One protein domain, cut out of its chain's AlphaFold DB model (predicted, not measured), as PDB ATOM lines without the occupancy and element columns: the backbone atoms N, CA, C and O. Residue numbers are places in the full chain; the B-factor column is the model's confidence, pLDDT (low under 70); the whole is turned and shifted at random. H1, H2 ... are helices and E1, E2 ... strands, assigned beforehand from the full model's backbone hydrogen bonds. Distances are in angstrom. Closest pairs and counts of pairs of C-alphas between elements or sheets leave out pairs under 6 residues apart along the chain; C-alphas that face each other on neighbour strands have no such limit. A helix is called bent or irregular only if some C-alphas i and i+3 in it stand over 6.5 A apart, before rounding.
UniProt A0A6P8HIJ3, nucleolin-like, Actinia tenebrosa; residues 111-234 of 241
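Overview. This is residues 111 to 234 of the 241 residues of the protein "nucleolin-like" of Actinia tenebrosa (UniProt A0A6P8HIJ3). A small closed barrel of six strands has one long helix, H1, packed along its outside, over E4 and E5. E4 and E5 make a long, sharply bent hairpin that takes up much of the wall, while the short strand E2 pairs with the far part of E1 outside the ring. The printed part has 124 residues, with one named helix and seven named strands in the order E1, E2, E3, H1, E4, E5, E6, E7. The sheet is mixed and the class is mixed, helices and strands. The whole is compact, with a radius of gyration of the C-alphas of 14.7 A and spans of 43 by 33 by 22 A.

Along the chain. E1, residues 111 to 120, begins with C-alpha 111 at (46.320, 38.623, 4.619), is 27.5 A long and bends by 50 degrees at residue 116. E2 is residues 130 to 133, and E3, residues 140 to 145, is 16.3 A long. H1, residues 147 to 165, is 28.3 A long and begins with C-alpha 147 at (50.928, 32.571, 12.162). It is irregular, with C-alphas 148 and 151 7.2 A apart, and has a kink of 26 degrees near residue 155. E4, residues 168 to 182, is 30.6 A long and bends by 101 degrees at residue 179. E5, residues 186 to 201, is 29.0 A long and bends by 110 degrees at residue 190. E6 is residues 220 to 224, 13.1 A long, and E7, residues 231 to 233, ends with C-alpha 233 at (37.165, 45.412, 6.269).

Arrangement. Round the closed barrel run E1, E3, E5, E4, E6, E7 and back to E1. E1 and E3 are antiparallel, with N 112 and O 143 at 2.8 A. E3 and E5 are parallel, with N 144 and O 189 at 2.9 A. The hairpin E4 and E5 is antiparallel, with N 173 and O 195 at 2.8 A. E4 and E6 are parallel, with N 172 and O 221 at 2.8 A. The hairpin E6 and E7 has N 222 and O 231 at 2.8 A. E7 and E1 are antiparallel and close the ring, with N 232 and O 115 at 2.8 A. The pairing of E1 is staggered: residues 111 to 114 pair with E3, 115 to 116 with E7 and 117 to 120 with E2. The hairpin E1 and E2 has N 118 and O 132 at 2.8 A. H1 is on the barrel, outside it, at a height over the sheet of 8.6 A. It runs along the strands, at 11 degrees to E4 on the local plane. The closest C-alphas of H1 and E5 are those of Ile 156 and Tyr 196, 6.1 A apart. In H1, 11 of 15 O i to N i+4 pairs are within hydrogen-bond range.

Size, cuts and confidence. The two C-alphas farthest apart are those of Asp 125 and Glu 147, at 45.9 A. The printed part has no cut. The link from E5 to E6, residues 202 to 219, is long. Mean pLDDT of the printed part is 83.5, and residues 204 to 218 are under 70.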
ATOM      1  N   LYS A 111      46.504  37.353   5.330       90.38
ATOM      2  CA  LYS A 111      46.320  38.623   4.619       90.38
ATOM      3  C   LYS A 111      44.922  39.190   4.866       90.38
ATOM      4  O   LYS A 111      43.920  38.533   4.595       90.38
ATOM      5  N   VAL A 112      44.850  40.444   5.313       89.62
ATOM      6  CA  VAL A 112      43.594  41.184   5.496       89.62
ATOM      7  C   VAL A 112      43.588  42.450   4.648       89.62
ATOM      8  O   VAL A 112      44.321  43.407   4.913       89.62
ATOM      9  N   ASP A 113      42.684  42.479   3.671       90.06
ATOM     10  CA  ASP A 113      42.460  43.636   2.812       90.06
ATOM     11  C   ASP A 113      41.461  44.614   3.431       90.06
ATOM     12  O   ASP A 113      40.390  44.250   3.935       90.06
ATOM     13  N   CYS A 114      41.806  45.896   3.366       91.38
ATOM     14  CA  CYS A 114      41.016  46.976   3.930       91.38
ATOM     15  C   CYS A 114      40.849  48.120   2.927       91.38
ATOM     16  O   CYS A 114      41.784  48.528   2.229       91.38
ATOM     17  N   ILE A 115      39.659  48.720   2.915       89.56
ATOM     18  CA  ILE A 115      39.380  49.909   2.111       89.56
ATOM     19  C   ILE A 115      39.338  51.155   2.981       89.56
ATOM     20  O   ILE A 115      38.900  51.120   4.128       89.56
ATOM     21  N   LYS A 116      39.775  52.288   2.435       89.12
ATOM     22  CA  LYS A 116      39.757  53.547   3.174       89.12
ATOM     23  C   LYS A 116      38.325  53.997   3.475       89.12
ATOM     24  O   LYS A 116      37.473  54.040   2.583       89.12
ATOM     25  N   ALA A 117      38.087  54.383   4.723       88.06
ATOM     26  CA  ALA A 117      36.772  54.760   5.215       88.06
ATOM     27  C   ALA A 117      36.808  56.054   6.039       88.06
ATOM     28  O   ALA A 117      37.816  56.416   6.647       88.06
ATOM     29  N   GLU A 118      35.677  56.747   6.068       87.50
ATOM     30  CA  GLU A 118      35.434  57.931   6.882       87.50
ATOM     31  C   GLU A 118      34.289  57.642   7.855       87.50
ATOM     32  O   GLU A 118      33.220  57.175   7.460       87.50
ATOM     33  N   LEU A 119      34.520  57.919   9.138       86.88
ATOM     34  CA  LEU A 119      33.516  57.770  10.183       86.88
ATOM     35  C   LEU A 119      32.948  59.149  10.534       86.88
ATOM     36  O   LEU A 119      33.619  59.962  11.167       86.88
ATOM     37  N   GLU A 120      31.711  59.412  10.122       85.69
ATOM     38  CA  GLU A 120      31.004  60.652  10.442       85.69
ATOM     39  C   GLU A 120      30.433  60.583  11.864       85.69
ATOM     40  O   GLU A 120      29.741  59.625  12.225       85.69
ATOM     41  N   GLU A 121      30.734  61.598  12.676       85.69
ATOM     42  CA  GLU A 121      30.268  61.693  14.059       85.69
ATOM     43  C   GLU A 121      28.758  61.971  14.150       85.69
ATOM     44  O   GLU A 121      28.201  62.675  13.301       85.69
ATOM     45  N   PRO A 122      28.084  61.477  15.207       84.25
ATOM     46  CA  PRO A 122      26.690  61.815  15.459       84.25
ATOM     47  C   PRO A 122      26.525  63.325  15.661       84.25
ATOM     48  O   PRO A 122      27.323  63.982  16.334       84.25
ATOM     49  N   SER A 123      25.443  63.878  15.118       82.06
ATOM     50  CA  SER A 123      25.085  65.281  15.322       82.06
ATOM     51  C   SER A 123      24.109  65.425  16.493       82.06
ATOM     52  O   SER A 123      23.531  64.454  16.978       82.06
ATOM     53  N   LYS A 124      23.883  66.659  16.962       83.00
ATOM     54  CA  LYS A 124      22.926  66.919  18.056       83.00
ATOM     55  C   LYS A 124      21.499  66.479  17.719       83.00
ATOM     56  O   LYS A 124      20.729  66.184  18.627       83.00
ATOM     57  N   ASP A 125      21.174  66.444  16.431       80.88
ATOM     58  CA  ASP A 125      19.840  66.148  15.916       80.88
ATOM     59  C   ASP A 125      19.708  64.692  15.429       80.88
ATOM     60  O   ASP A 125      18.598  64.221  15.183       80.88
ATOM     61  N   ILE A 126      20.827  63.968  15.271       77.62
ATOM     62  CA  ILE A 126      20.880  62.620  14.693       77.62
ATOM     63  C   ILE A 126      21.863  61.756  15.488       77.62
ATOM     64  O   ILE A 126      23.074  61.963  15.435       77.62
ATOM     65  N   ALA A 127      21.337  60.737  16.167       79.69
ATOM     66  CA  ALA A 127      22.142  59.763  16.894       79.69
ATOM     67  C   ALA A 127      22.778  58.709  15.966       79.69
ATOM     68  O   ALA A 127      22.192  58.322  14.952       79.69
ATOM     69  N   GLY A 128      23.939  58.199  16.386       80.50
ATOM     70  CA  GLY A 128      24.689  57.139  15.707       80.50
ATOM     71  C   GLY A 128      25.726  57.655  14.709       80.50
ATOM     72  O   GLY A 128      25.563  58.716  14.108       80.50
ATOM     73  N   TYR A 129      26.801  56.887  14.552       84.69
ATOM     74  CA  TYR A 129      27.844  57.152  13.564       84.69
ATOM     75  C   TYR A 129      27.401  56.695  12.172       84.69
ATOM     76  O   TYR A 129      26.533  55.827  12.047       84.69
ATOM     77  N   VAL A 130      28.012  57.256  11.127       82.81
ATOM     78  CA  VAL A 130      27.831  56.794   9.741       82.81
ATOM     79  C   VAL A 130      29.191  56.440   9.157       82.81
ATOM     80  O   VAL A 130      30.086  57.283   9.125       82.81
ATOM     81  N   LEU A 131      29.339  55.199   8.691       82.94
ATOM     82  CA  LEU A 131      30.534  54.740   7.991       82.94
ATOM     83  C   LEU A 131      30.377  54.999   6.490       82.94
ATOM     84  O   LEU A 131      29.409  54.538   5.882       82.94
ATOM     85  N   LYS A 132      31.326  55.721   5.893       82.69
ATOM     86  CA  LYS A 132      31.339  56.027   4.458       82.69
ATOM     87  C   LYS A 132      32.642  55.627   3.800       82.69
ATOM     88  O   LYS A 132      33.692  55.626   4.437       82.69
ATOM     89  N   LYS A 133      32.583  55.347   2.497       81.19
ATOM     90  CA  LYS A 133      33.794  55.199   1.686       81.19
ATOM     91  C   LYS A 133      34.487  56.552   1.590       81.19
ATOM     92  O   LYS A 133      33.818  57.556   1.352       81.19
ATOM     93  N   ALA A 134      35.808  56.586   1.734       81.62
ATOM     94  CA  ALA A 134      36.552  57.803   1.436       81.62
ATOM     95  C   ALA A 134      36.499  58.080  -0.080       81.62
ATOM     96  O   ALA A 134      36.865  57.224  -0.879       81.62
ATOM     97  N   GLU A 135      36.040  59.265  -0.495       72.31
ATOM     98  CA  GLU A 135      35.899  59.608  -1.926       72.31
ATOM     99  C   GLU A 135      37.174  60.212  -2.537       72.31
ATOM    100  O   GLU A 135      37.371  60.173  -3.750       72.31
ATOM    101  N   LYS A 136      38.036  60.816  -1.708       70.19
ATOM    102  CA  LYS A 136      39.174  61.635  -2.173       70.19
ATOM    103  C   LYS A 136      40.481  60.866  -2.326       70.19
ATOM    104  O   LYS A 136      41.348  61.300  -3.073       70.19
ATOM    105  N   GLU A 137      40.634  59.762  -1.604       70.06
ATOM    106  CA  GLU A 137      41.846  58.945  -1.588       70.06
ATOM    107  C   GLU A 137      41.434  57.474  -1.524       70.06
ATOM    108  O   GLU A 137      40.758  57.072  -0.580       70.06
ATOM    109  N   ASN A 138      41.861  56.685  -2.511       79.06
ATOM    110  CA  ASN A 138      41.536  55.260  -2.634       79.06
ATOM    111  C   ASN A 138      42.710  54.358  -2.227       79.06
ATOM    112  O   ASN A 138      42.871  53.275  -2.782       79.06
ATOM    113  N   GLN A 139      43.538  54.806  -1.281       88.56
ATOM    114  CA  GLN A 139      44.639  53.986  -0.785       88.56
ATOM    115  C   GLN A 139      44.076  52.767  -0.036       88.56
ATOM    116  O   GLN A 139      43.360  52.929   0.959       88.56
ATOM    117  N   LYS A 140      44.385  51.562  -0.509       91.50
ATOM    118  CA  LYS A 140      44.081  50.302   0.175       91.50
ATOM    119  C   LYS A 140      45.052  50.094   1.332       91.50
ATOM    120  O   LYS A 140      46.178  50.582   1.283       91.50
ATOM    121  N   LEU A 141      44.607  49.399   2.369       94.06
ATOM    122  CA  LEU A 141      45.485  48.898   3.423       94.06
ATOM    123  C   LEU A 141      45.523  47.377   3.316       94.06
ATOM    124  O   LEU A 141      44.468  46.750   3.326       94.06
ATOM    125  N   GLU A 142      46.723  46.823   3.227       94.81
ATOM    126  CA  GLU A 142      46.969  45.384   3.265       94.81
ATOM    127  C   GLU A 142      47.720  45.065   4.557       94.81
ATOM    128  O   GLU A 142      48.804  45.597   4.808       94.81
ATOM    129  N   MET A 143      47.115  44.248   5.413       94.69
ATOM    130  CA  MET A 143      47.715  43.827   6.676       94.69
ATOM    131  C   MET A 143      48.120  42.367   6.582       94.69
ATOM    132  O   MET A 143      47.300  41.532   6.205       94.69
ATOM    133  N   TRP A 144      49.353  42.077   6.965       93.31
ATOM    134  CA  TRP A 144      49.868  40.723   7.094       93.31
ATOM    135  C   TRP A 144      49.993  40.400   8.573       93.31
ATOM    136  O   TRP A 144      50.579  41.175   9.323       93.31
ATOM    137  N   PHE A 145      49.401  39.294   9.001       91.25
ATOM    138  CA  PHE A 145      49.544  38.786  10.357       91.25
ATOM    139  C   PHE A 145      50.330  37.485  10.298       91.25
ATOM    140  O   PHE A 145      49.980  36.598   9.521       91.25
ATOM    141  N   SER A 146      51.370  37.362  11.119       87.75
ATOM    142  CA  SER A 146      52.106  36.106  11.240       87.75
ATOM    143  C   SER A 146      51.223  34.993  11.809       87.75
ATOM    144  O   SER A 146      50.228  35.250  12.490       87.75
ATOM    145  N   GLU A 147      51.613  33.738  11.588       83.31
ATOM    146  CA  GLU A 147      50.928  32.571  12.162       83.31
ATOM    147  C   GLU A 147      50.836  32.654  13.700       83.31
ATOM    148  O   GLU A 147      49.818  32.300  14.295       83.31
ATOM    149  N   GLU A 148      51.859  33.219  14.355       85.56
ATOM    150  CA  GLU A 148      51.898  33.439  15.811       85.56
ATOM    151  C   GLU A 148      50.781  34.378  16.313       85.56
ATOM    152  O   GLU A 148      50.472  34.394  17.503       85.56
ATOM    153  N   MET A 149      50.165  35.159  15.420       86.31
ATOM    154  CA  MET A 149      49.055  36.069  15.721       86.31
ATOM    155  C   MET A 149      47.676  35.432  15.499       86.31
ATOM    156  O   MET A 149      46.664  36.090  15.749       86.31
ATOM    157  N   SER A 150      47.607  34.174  15.051       84.81
ATOM    158  CA  SER A 150      46.348  33.462  14.779       84.81
ATOM    159  C   SER A 150      45.417  33.408  15.995       84.81
ATOM    160  O   SER A 150      44.234  33.717  15.865       84.81
ATOM    161  N   GLU A 151      45.943  33.128  17.192       86.75
ATOM    162  CA  GLU A 151      45.169  33.154  18.444       86.75
ATOM    163  C   GLU A 151      44.604  34.553  18.725       86.75
ATOM    164  O   GLU A 151      43.419  34.711  19.003       86.75
ATOM    165  N   THR A 152      45.424  35.596  18.552       87.56
ATOM    166  CA  THR A 152      44.989  36.991  18.736       87.56
ATOM    167  C   THR A 152      43.892  37.373  17.738       87.56
ATOM    168  O   THR A 152      42.959  38.094  18.087       87.56
ATOM    169  N   ILE A 153      43.975  36.890  16.496       87.50
ATOM    170  CA  ILE A 153      42.925  37.068  15.486       87.50
ATOM    171  C   ILE A 153      41.646  36.341  15.899       87.50
ATOM    172  O   ILE A 153      40.566  36.919  15.760       87.50
ATOM    173  N   GLY A 154      41.758  35.121  16.427       86.81
ATOM    174  CA  GLY A 154      40.636  34.363  16.981       86.81
ATOM    175  C   GLY A 154      39.912  35.146  18.075       86.81
ATOM    176  O   GLY A 154      38.724  35.433  17.929       86.81
ATOM    177  N   ASP A 155      40.649  35.608  19.088       87.81
ATOM    178  CA  ASP A 155      40.116  36.404  20.203       87.81
ATOM    179  C   ASP A 155      39.422  37.691  19.721       87.81
ATOM    180  O   ASP A 155      38.358  38.082  20.206       87.81
ATOM    181  N   ILE A 156      40.027  38.381  18.746       88.50
ATOM    182  CA  ILE A 156      39.466  39.598  18.146       88.50
ATOM    183  C   ILE A 156      38.165  39.283  17.407       88.50
ATOM    184  O   ILE A 156      37.189  40.022  17.547       88.50
ATOM    185  N   THR A 157      38.151  38.202  16.629       86.62
ATOM    186  CA  THR A 157      36.980  37.780  15.855       86.62
ATOM    187  C   THR A 157      35.833  37.426  16.795       86.62
ATOM    188  O   THR A 157      34.734  37.953  16.627       86.62
ATOM    189  N   GLU A 158      36.103  36.645  17.845       86.19
ATOM    190  CA  GLU A 158      35.119  36.278  18.868       86.19
ATOM    191  C   GLU A 158      34.559  37.512  19.595       86.19
ATOM    192  O   GLU A 158      33.343  37.664  19.762       86.19
ATOM    193  N   ALA A 159      35.428  38.455  19.973       84.88
ATOM    194  CA  ALA A 159      34.998  39.703  20.594       84.88
ATOM    195  C   ALA A 159      34.059  40.508  19.674       84.88
ATOM    196  O   ALA A 159      33.121  41.166  20.149       84.88
ATOM    197  N   PHE A 160      34.281  40.457  18.357       86.62
ATOM    198  CA  PHE A 160      33.478  41.186  17.377       86.62
ATOM    199  C   PHE A 160      32.119  40.529  17.133       86.62
ATOM    200  O   PHE A 160      31.152  41.265  16.916       86.62
ATOM    201  N   SER A 161      32.009  39.201  17.260       80.50
ATOM    202  CA  SER A 161      30.761  38.430  17.115       80.50
ATOM    203  C   SER A 161      29.605  39.073  17.881       80.50
ATOM    204  O   SER A 161      28.575  39.438  17.311       80.50
ATOM    205  N   SER A 162      29.833  39.350  19.169       77.31
ATOM    206  CA  SER A 162      28.837  39.963  20.057       77.31
ATOM    207  C   SER A 162      28.404  41.370  19.616       77.31
ATOM    208  O   SER A 162      27.319  41.853  19.952       77.31
ATOM    209  N   HIS A 163      29.251  42.092  18.883       79.81
ATOM    210  CA  HIS A 163      28.970  43.448  18.424       79.81
ATOM    211  C   HIS A 163      28.132  43.474  17.152       79.81
ATOM    212  O   HIS A 163      27.288  44.370  17.028       79.81
ATOM    213  N   TYR A 164      28.293  42.483  16.275       73.38
ATOM    214  CA  TYR A 164      27.474  42.342  15.073       73.38
ATOM    215  C   TYR A 164      26.006  42.102  15.412       73.38
ATOM    216  O   TYR A 164      25.142  42.828  14.913       73.38
ATOM    217  N   GLU A 165      25.724  41.208  16.361       73.12
ATOM    218  CA  GLU A 165      24.363  40.972  16.869       73.12
ATOM    219  C   GLU A 165      23.711  42.263  17.391       73.12
ATOM    220  O   GLU A 165      22.527  42.539  17.185       73.12
ATOM    221  N   ASN A 166      24.521  43.109  18.028       76.75
ATOM    222  CA  ASN A 166      24.095  44.373  18.615       76.75
ATOM    223  C   ASN A 166      24.131  45.562  17.635       76.75
ATOM    224  O   ASN A 166      23.923  46.703  18.065       76.75
ATOM    225  N   LYS A 167      24.380  45.327  16.337       76.94
ATOM    226  CA  LYS A 167      24.482  46.358  15.283       76.94
ATOM    227  C   LYS A 167      25.490  47.465  15.617       76.94
ATOM    228  O   LYS A 167      25.246  48.654  15.380       76.94
ATOM    229  N   LYS A 168      26.615  47.083  16.218       83.62
ATOM    230  CA  LYS A 168      27.731  47.981  16.526       83.62
ATOM    231  C   LYS A 168      28.892  47.732  15.566       83.62
ATOM    232  O   LYS A 168      29.091  46.615  15.117       83.62
ATOM    233  N   LEU A 169      29.666  48.781  15.304       86.75
ATOM    234  CA  LEU A 169      30.887  48.748  14.499       86.75
ATOM    235  C   LEU A 169      32.101  48.536  15.405       86.75
ATOM    236  O   LEU A 169      32.530  49.517  16.028       86.75
ATOM    237  N   PRO A 170      32.641  47.316  15.538       90.06
ATOM    238  CA  PRO A 170      33.894  47.097  16.245       90.06
ATOM    239  C   PRO A 170      35.063  47.841  15.587       90.06
ATOM    240  O   PRO A 170      35.060  48.135  14.388       90.06
ATOM    241  N   VAL A 171      36.064  48.160  16.405       91.81
ATOM    242  CA  VAL A 171      37.309  48.804  15.989       91.81
ATOM    243  C   VAL A 171      38.481  47.900  16.347       91.81
ATOM    244  O   VAL A 171      38.744  47.654  17.527       91.81
ATOM    245  N   LEU A 172      39.212  47.477  15.322       93.88
ATOM    246  CA  LEU A 172      40.544  46.909  15.422       93.88
ATOM    247  C   LEU A 172      41.575  48.041  15.491       93.88
ATOM    248  O   LEU A 172      41.674  48.871  14.582       93.88
ATOM    249  N   GLN A 173      42.364  48.060  16.558       95.00
ATOM    250  CA  GLN A 173      43.486  48.972  16.714       95.00
ATOM    251  C   GLN A 173      44.795  48.206  16.526       95.00
ATOM    252  O   GLN A 173      45.188  47.410  17.378       95.00
ATOM    253  N   VAL A 174      45.502  48.504  15.439       95.44
ATOM    254  CA  VAL A 174      46.888  48.081  15.224       95.44
ATOM    255  C   VAL A 174      47.790  49.028  16.011       95.44
ATOM    256  O   VAL A 174      47.720  50.249  15.847       95.44
ATOM    257  N   THR A 175      48.593  48.470  16.914       94.88
ATOM    258  CA  THR A 175      49.411  49.224  17.882       94.88
ATOM    259  C   THR A 175      50.907  49.108  17.625       94.88
ATOM    260  O   THR A 175      51.639  50.055  17.905       94.88
ATOM    261  N   LYS A 176      51.365  47.987  17.060       94.62
ATOM    262  CA  LYS A 176      52.739  47.817  16.580       94.62
ATOM    263  C   LYS A 176      52.724  47.112  15.237       94.62
ATOM    264  O   LYS A 176      51.996  46.140  15.057       94.62
ATOM    265  N   PHE A 177      53.513  47.631  14.310       95.50
ATOM    266  CA  PHE A 177      53.593  47.145  12.943       95.50
ATOM    267  C   PHE A 177      54.889  47.634  12.298       95.50
ATOM    268  O   PHE A 177      55.420  48.677  12.695       95.50
ATOM    269  N   ASP A 178      55.350  46.911  11.287       94.81
ATOM    270  CA  ASP A 178      56.410  47.348  10.386       94.81
ATOM    271  C   ASP A 178      55.803  47.701   9.021       94.81
ATOM    272  O   ASP A 178      54.924  47.011   8.511       94.81
ATOM    273  N   VAL A 179      56.237  48.812   8.422       94.81
ATOM    274  CA  VAL A 179      55.771  49.208   7.083       94.81
ATOM    275  C   VAL A 179      56.553  48.423   6.036       94.81
ATOM    276  O   VAL A 179      57.782  48.518   5.989       94.81
ATOM    277  N   ILE A 180      55.836  47.685   5.191       92.94
ATOM    278  CA  ILE A 180      56.397  46.943   4.058       92.94
ATOM    279  C   ILE A 180      56.434  47.855   2.829       92.94
ATOM    280  O   ILE A 180      57.497  48.065   2.246       92.94
ATOM    281  N   GLU A 181      55.288  48.450   2.487       92.69
ATOM    282  CA  GLU A 181      55.130  49.333   1.332       92.69
ATOM    283  C   GLU A 181      54.231  50.530   1.673       92.69
ATOM    284  O   GLU A 181      53.192  50.395   2.319       92.69
ATOM    285  N   GLU A 182      54.611  51.724   1.215       93.50
ATOM    286  CA  GLU A 182      53.756  52.910   1.278       93.50
ATOM    287  C   GLU A 182      53.788  53.658  -0.059       93.50
ATOM    288  O   GLU A 182      54.731  54.383  -0.378       93.50
ATOM    289  N   THR A 183      52.716  53.501  -0.834       92.19
ATOM    290  CA  THR A 183      52.467  54.222  -2.086       92.19
ATOM    291  C   THR A 183      51.150  54.991  -2.006       92.19
ATOM    292  O   THR A 183      50.415  54.915  -1.025       92.19
ATOM    293  N   ASN A 184      50.810  55.768  -3.037       89.94
ATOM    294  CA  ASN A 184      49.518  56.468  -3.067       89.94
ATOM    295  C   ASN A 184      48.321  55.505  -3.163       89.94
ATOM    296  O   ASN A 184      47.196  55.897  -2.847       89.94
ATOM    297  N   GLU A 185      48.558  54.273  -3.612       90.25
ATOM    298  CA  GLU A 185      47.525  53.276  -3.899       90.25
ATOM    299  C   GLU A 185      47.456  52.193  -2.822       90.25
ATOM    300  O   GLU A 185      46.359  51.746  -2.494       90.25
ATOM    301  N   ILE A 186      48.592  51.818  -2.233       92.12
ATOM    302  CA  ILE A 186      48.693  50.727  -1.264       92.12
ATOM    303  C   ILE A 186      49.447  51.209  -0.023       92.12
ATOM    304  O   ILE A 186      50.415  51.967  -0.097       92.12
ATOM    305  N   TYR A 187      48.970  50.784   1.140       94.69
ATOM    306  CA  TYR A 187      49.695  50.842   2.396       94.69
ATOM    307  C   TYR A 187      49.766  49.431   2.961       94.69
ATOM    308  O   TYR A 187      48.755  48.905   3.414       94.69
ATOM    309  N   GLN A 188      50.935  48.810   2.889       95.00
ATOM    310  CA  GLN A 188      51.142  47.432   3.307       95.00
ATOM    311  C   GLN A 188      51.947  47.398   4.600       95.00
ATOM    312  O   GLN A 188      53.020  48.006   4.694       95.00
ATOM    313  N   ILE A 189      51.432  46.680   5.594       94.62
ATOM    314  CA  ILE A 189      52.061  46.557   6.908       94.62
ATOM    315  C   ILE A 189      52.141  45.099   7.352       94.62
ATOM    316  O   ILE A 189      51.243  44.306   7.075       94.62
ATOM    317  N   ASP A 190      53.204  44.791   8.083       93.94
ATOM    318  CA  ASP A 190      53.338  43.585   8.891       93.94
ATOM    319  C   ASP A 190      52.852  43.890  10.312       93.94
ATOM    320  O   ASP A 190      53.345  44.824  10.956       93.94
ATOM    321  N   VAL A 191      51.837  43.177  10.789       94.12
ATOM    322  CA  VAL A 191      51.170  43.451  12.062       94.12
ATOM    323  C   VAL A 191      51.831  42.658  13.180       94.12
ATOM    324  O   VAL A 191      51.731  41.440  13.248       94.12
ATOM    325  N   LEU A 192      52.436  43.383  14.124       92.06
ATOM    326  CA  LEU A 192      53.131  42.795  15.271       92.06
ATOM    327  C   LEU A 192      52.263  42.758  16.532       92.06
ATOM    328  O   LEU A 192      52.417  41.870  17.359       92.06
ATOM    329  N   GLU A 193      51.389  43.753  16.722       92.44
ATOM    330  CA  GLU A 193      50.441  43.798  17.840       92.44
ATOM    331  C   GLU A 193      49.156  44.526  17.435       92.44
ATOM    332  O   GLU A 193      49.178  45.708  17.060       92.44
ATOM    333  N   ALA A 194      48.018  43.858  17.607       93.62
ATOM    334  CA  ALA A 194      46.691  44.421  17.404       93.62
ATOM    335  C   ALA A 194      45.760  44.043  18.557       93.62
ATOM    336  O   ALA A 194      45.989  43.071  19.270       93.62
ATOM    337  N   LYS A 195      44.720  44.847  18.767       92.25
ATOM    338  CA  LYS A 195      43.716  44.599  19.802       92.25
ATOM    339  C   LYS A 195      42.366  45.178  19.422       92.25
ATOM    340  O   LYS A 195      42.279  46.141  18.657       92.25
ATOM    341  N   TYR A 196      41.323  44.660  20.051       90.00
ATOM    342  CA  TYR A 196      40.041  45.347  20.117       90.00
ATOM    343  C   TYR A 196      40.166  46.661  20.918       90.00
ATOM    344  O   TYR A 196      40.745  46.684  22.005       90.00
ATOM    345  N   ASP A 197      39.637  47.765  20.377       88.69
ATOM    346  CA  ASP A 197      39.556  49.066  21.069       88.69
ATOM    347  C   ASP A 197      38.165  49.285  21.676       88.69
ATOM    348  O   ASP A 197      37.992  49.337  22.894       88.69
ATOM    349  N   LYS A 198      37.158  49.444  20.815       89.38
ATOM    350  CA  LYS A 198      35.767  49.716  21.197       89.38
ATOM    351  C   LYS A 198      34.829  49.450  20.031       89.38
ATOM    352  O   LYS A 198      35.278  49.239  18.909       89.38
ATOM    353  N   ALA A 199      33.527  49.570  20.273       88.25
ATOM    354  CA  ALA A 199      32.520  49.508  19.224       88.25
ATOM    355  C   ALA A 199      31.646  50.773  19.171       88.25
ATOM    356  O   ALA A 199      31.247  51.318  20.204       88.25
ATOM    357  N   TYR A 200      31.330  51.240  17.962       86.31
ATOM    358  CA  TYR A 200      30.469  52.401  17.727       86.31
ATOM    359  C   TYR A 200      29.034  51.986  17.407       86.31
ATOM    360  O   TYR A 200      28.806  51.094  16.599       86.31
ATOM    361  N   SER A 201      28.043  52.677  17.972       85.06
ATOM    362  CA  SER A 201      26.652  52.508  17.539       85.06
ATOM    363  C   SER A 201      26.463  53.130  16.155       85.06
ATOM    364  O   SER A 201      26.588  54.353  16.015       85.06
ATOM    365  N   ILE A 202      26.158  52.312  15.146       79.62
ATOM    366  CA  ILE A 202      25.928  52.804  13.785       79.62
ATOM    367  C   ILE A 202      24.461  53.157  13.591       79.62
ATOM    368  O   ILE A 202      23.554  52.483  14.083       79.62
ATOM    369  N   ARG A 203      24.220  54.215  12.824       75.25
ATOM    370  CA  ARG A 203      22.895  54.501  12.301       75.25
ATOM    371  C   ARG A 203      22.611  53.640  11.066       75.25
ATOM    372  O   ARG A 203      23.203  53.849  10.010       75.25
ATOM    373  N   VAL A 204      21.615  52.766  11.170       61.31
ATOM    374  CA  VAL A 204      20.973  52.152  10.000       61.31
ATOM    375  C   VAL A 204      20.110  53.225   9.327       61.31
ATOM    376  O   VAL A 204      19.180  53.753   9.943       61.31
ATOM    377  N   LYS A 205      20.443  53.628   8.098       58.75
ATOM    378  CA  LYS A 205      19.575  54.514   7.308       58.75
ATOM    379  C   LYS A 205      18.518  53.650   6.611       58.75
ATOM    380  O   LYS A 205      18.874  52.721   5.912       58.75
ATOM    381  N   GLU A 206      17.237  53.986   6.764       52.06
ATOM    382  CA  GLU A 206      16.107  53.265   6.134       52.06
ATOM    383  C   GLU A 206      15.938  53.537   4.623       52.06
ATOM    384  O   GLU A 206      15.030  52.993   4.001       52.06
ATOM    385  N   GLN A 207      16.760  54.401   4.015       44.56
ATOM    386  CA  GLN A 207      16.671  54.715   2.587       44.56
ATOM    387  C   GLN A 207      18.049  54.693   1.926       44.56
ATOM    388  O   GLN A 207      18.824  55.646   2.039       44.56
ATOM    389  N   ASP A 208      18.291  53.608   1.191       49.75
ATOM    390  CA  ASP A 208      19.310  53.427   0.153       49.75
ATOM    391  C   ASP A 208      19.079  54.371  -1.036       49.75
ATOM    392  O   ASP A 208      18.771  53.960  -2.153       49.75
ATOM    393  N   THR A 209      19.176  55.678  -0.813       48.19
ATOM    394  CA  THR A 209      19.336  56.629  -1.925       48.19
ATOM    395  C   THR A 209      20.795  56.984  -2.172       48.19
ATOM    396  O   THR A 209      21.126  57.410  -3.274       48.19
ATOM    397  N   ASP A 210      21.671  56.748  -1.192       51.59
ATOM    398  CA  ASP A 210      23.109  56.945  -1.324       51.59
ATOM    399  C   ASP A 210      23.819  55.615  -1.032       51.59
ATOM    400  O   ASP A 210      23.884  55.210   0.128       51.59
ATOM    401  N   ASN A 211      24.419  54.990  -2.053       51.97
ATOM    402  CA  ASN A 211      25.343  53.831  -1.985       51.97
ATOM    403  C   ASN A 211      26.628  54.106  -1.155       51.97
ATOM    404  O   ASN A 211      27.700  53.569  -1.414       51.97
ATOM    405  N   THR A 212      26.565  55.027  -0.197       55.78
ATOM    406  CA  THR A 212      27.693  55.516   0.597       55.78
ATOM    407  C   THR A 212      27.682  54.974   2.014       55.78
ATOM    408  O   THR A 212      28.699  55.101   2.690       55.78
ATOM    409  N   ASN A 213      26.572  54.394   2.488       60.81
ATOM    410  CA  ASN A 213      26.517  53.810   3.822       60.81
ATOM    411  C   ASN A 213      27.117  52.404   3.802       60.81
ATOM    412  O   ASN A 213      26.405  51.412   3.687       60.81
ATOM    413  N   LEU A 214      28.437  52.337   3.959       62.06
ATOM    414  CA  LEU A 214      29.170  51.078   4.021       62.06
ATOM    415  C   LEU A 214      28.868  50.279   5.290       62.06
ATOM    416  O   LEU A 214      29.406  49.204   5.440       62.06
ATOM    417  N   ALA A 215      28.032  50.760   6.210       59.19
ATOM    418  CA  ALA A 215      27.670  50.004   7.407       59.19
ATOM    419  C   ALA A 215      26.941  48.678   7.128       59.19
ATOM    420  O   ALA A 215      26.881  47.829   8.009       59.19
ATOM    421  N   HIS A 216      26.337  48.543   5.943       56.75
ATOM    422  CA  HIS A 216      25.691  47.307   5.494       56.75
ATOM    423  C   HIS A 216      26.641  46.379   4.737       56.75
ATOM    424  O   HIS A 216      26.357  45.194   4.629       56.75
ATOM    425  N   ASP A 217      27.762  46.912   4.247       59.41
ATOM    426  CA  ASP A 217      28.733  46.154   3.466       59.41
ATOM    427  C   ASP A 217      30.023  45.905   4.255       59.41
ATOM    428  O   ASP A 217      30.713  44.945   3.982       59.41
ATOM    429  N   LEU A 218      30.399  46.731   5.228       61.75
ATOM    430  CA  LEU A 218      31.645  46.645   5.987       61.75
ATOM    431  C   LEU A 218      31.372  46.658   7.482       61.75
ATOM    432  O   LEU A 218      30.571  47.446   7.990       61.75
ATOM    433  N   TYR A 219      32.130  45.825   8.182       70.06
ATOM    434  CA  TYR A 219      31.739  45.339   9.495       70.06
ATOM    435  C   TYR A 219      32.778  45.657  10.575       70.06
ATOM    436  O   TYR A 219      32.416  45.829  11.733       70.06
ATOM    437  N   CYS A 220      34.043  45.883  10.219       86.31
ATOM    438  CA  CYS A 220      35.077  46.293  11.167       86.31
ATOM    439  C   CYS A 220      35.784  47.570  10.709       86.31
ATOM    440  O   CYS A 220      36.122  47.718   9.533       86.31
ATOM    441  N   LEU A 221      36.045  48.484  11.648       91.12
ATOM    442  CA  LEU A 221      36.950  49.614  11.456       91.12
ATOM    443  C   LEU A 221      38.375  49.248  11.849       91.12
ATOM    444  O   LEU A 221      38.612  48.783  12.955       91.12
ATOM    445  N   VAL A 222      39.334  49.594  11.003       93.56
ATOM    446  CA  VAL A 222      40.758  49.414  11.272       93.56
ATOM    447  C   VAL A 222      41.420  50.771  11.476       93.56
ATOM    448  O   VAL A 222      41.304  51.686  10.649       93.56
ATOM    449  N   ARG A 223      42.132  50.899  12.594       94.62
ATOM    450  CA  ARG A 223      42.964  52.054  12.928       94.62
ATOM    451  C   ARG A 223      44.399  51.616  13.129       94.62
ATOM    452  O   ARG A 223      44.672  50.737  13.938       94.62
ATOM    453  N   VAL A 224      45.305  52.284  12.429       94.38
ATOM    454  CA  VAL A 224      46.745  52.051  12.533       94.38
ATOM    455  C   VAL A 224      47.358  53.191  13.332       94.38
ATOM    456  O   VAL A 224      47.205  54.358  12.952       94.38
ATOM    457  N   ASP A 225      48.003  52.868  14.454       92.81
ATOM    458  CA  ASP A 225      48.590  53.879  15.335       92.81
ATOM    459  C   ASP A 225      49.649  54.723  14.605       92.81
ATOM    460  O   ASP A 225      50.310  54.279  13.669       92.81
ATOM    461  N   GLY A 226      49.759  55.997  14.974       87.38
ATOM    462  CA  GLY A 226      50.608  56.961  14.267       87.38
ATOM    463  C   GLY A 226      50.046  57.471  12.931       87.38
ATOM    464  O   GLY A 226      50.537  58.482  12.419       87.38
ATOM    465  N   THR A 227      48.975  56.874  12.395       88.19
ATOM    466  CA  THR A 227      48.272  57.388  11.210       88.19
ATOM    467  C   THR A 227      46.984  58.119  11.596       88.19
ATOM    468  O   THR A 227      46.337  57.828  12.598       88.19
ATOM    469  N   LYS A 228      46.579  59.101  10.783       86.94
ATOM    470  CA  LYS A 228      45.260  59.760  10.906       86.94
ATOM    471  C   LYS A 228      44.207  59.140   9.986       86.94
ATOM    472  O   LYS A 228      43.121  59.694   9.833       86.94
ATOM    473  N   LYS A 229      44.569  58.059   9.300       88.25
ATOM    474  CA  LYS A 229      43.723  57.382   8.326       88.25
ATOM    475  C   LYS A 229      42.883  56.331   9.052       88.25
ATOM    476  O   LYS A 229      43.188  55.908  10.164       88.25
ATOM    477  N   THR A 230      41.763  55.975   8.449       91.19
ATOM    478  CA  THR A 230      40.870  54.936   8.951       91.19
ATOM    479  C   THR A 230      40.482  54.075   7.766       91.19
ATOM    480  O   THR A 230      40.253  54.585   6.666       91.19
ATOM    481  N   TRP A 231      40.450  52.772   7.994       93.12
ATOM    482  CA  TRP A 231      40.063  51.791   6.997       93.12
ATOM    483  C   TRP A 231      38.937  50.920   7.535       93.12
ATOM    484  O   TRP A 231      38.579  51.007   8.709       93.12
ATOM    485  N   ALA A 232      38.355  50.113   6.664       90.25
ATOM    486  CA  ALA A 232      37.307  49.178   7.006       90.25
ATOM    487  C   ALA A 232      37.468  47.874   6.219       90.25
ATOM    488  O   ALA A 232      37.958  47.884   5.087       90.25
ATOM    489  N   THR A 233      37.060  46.765   6.832       89.00
ATOM    490  CA  THR A 233      37.165  45.412   6.269       89.00
ATOM    491  C   THR A 233      35.940  44.562   6.621       89.00
ATOM    492  O   THR A 233      35.191  44.884   7.551       89.00
ATOM    493  N   GLN A 234      35.736  43.494   5.849       84.75
ATOM    494  CA  GLN A 234      34.733  42.446   6.077       84.75
ATOM    495  C   GLN A 234      35.328  41.191   6.722       84.75
ATOM    496  O   GLN A 234      34.573  40.324   7.132       84.75
TER     497      GLN A 234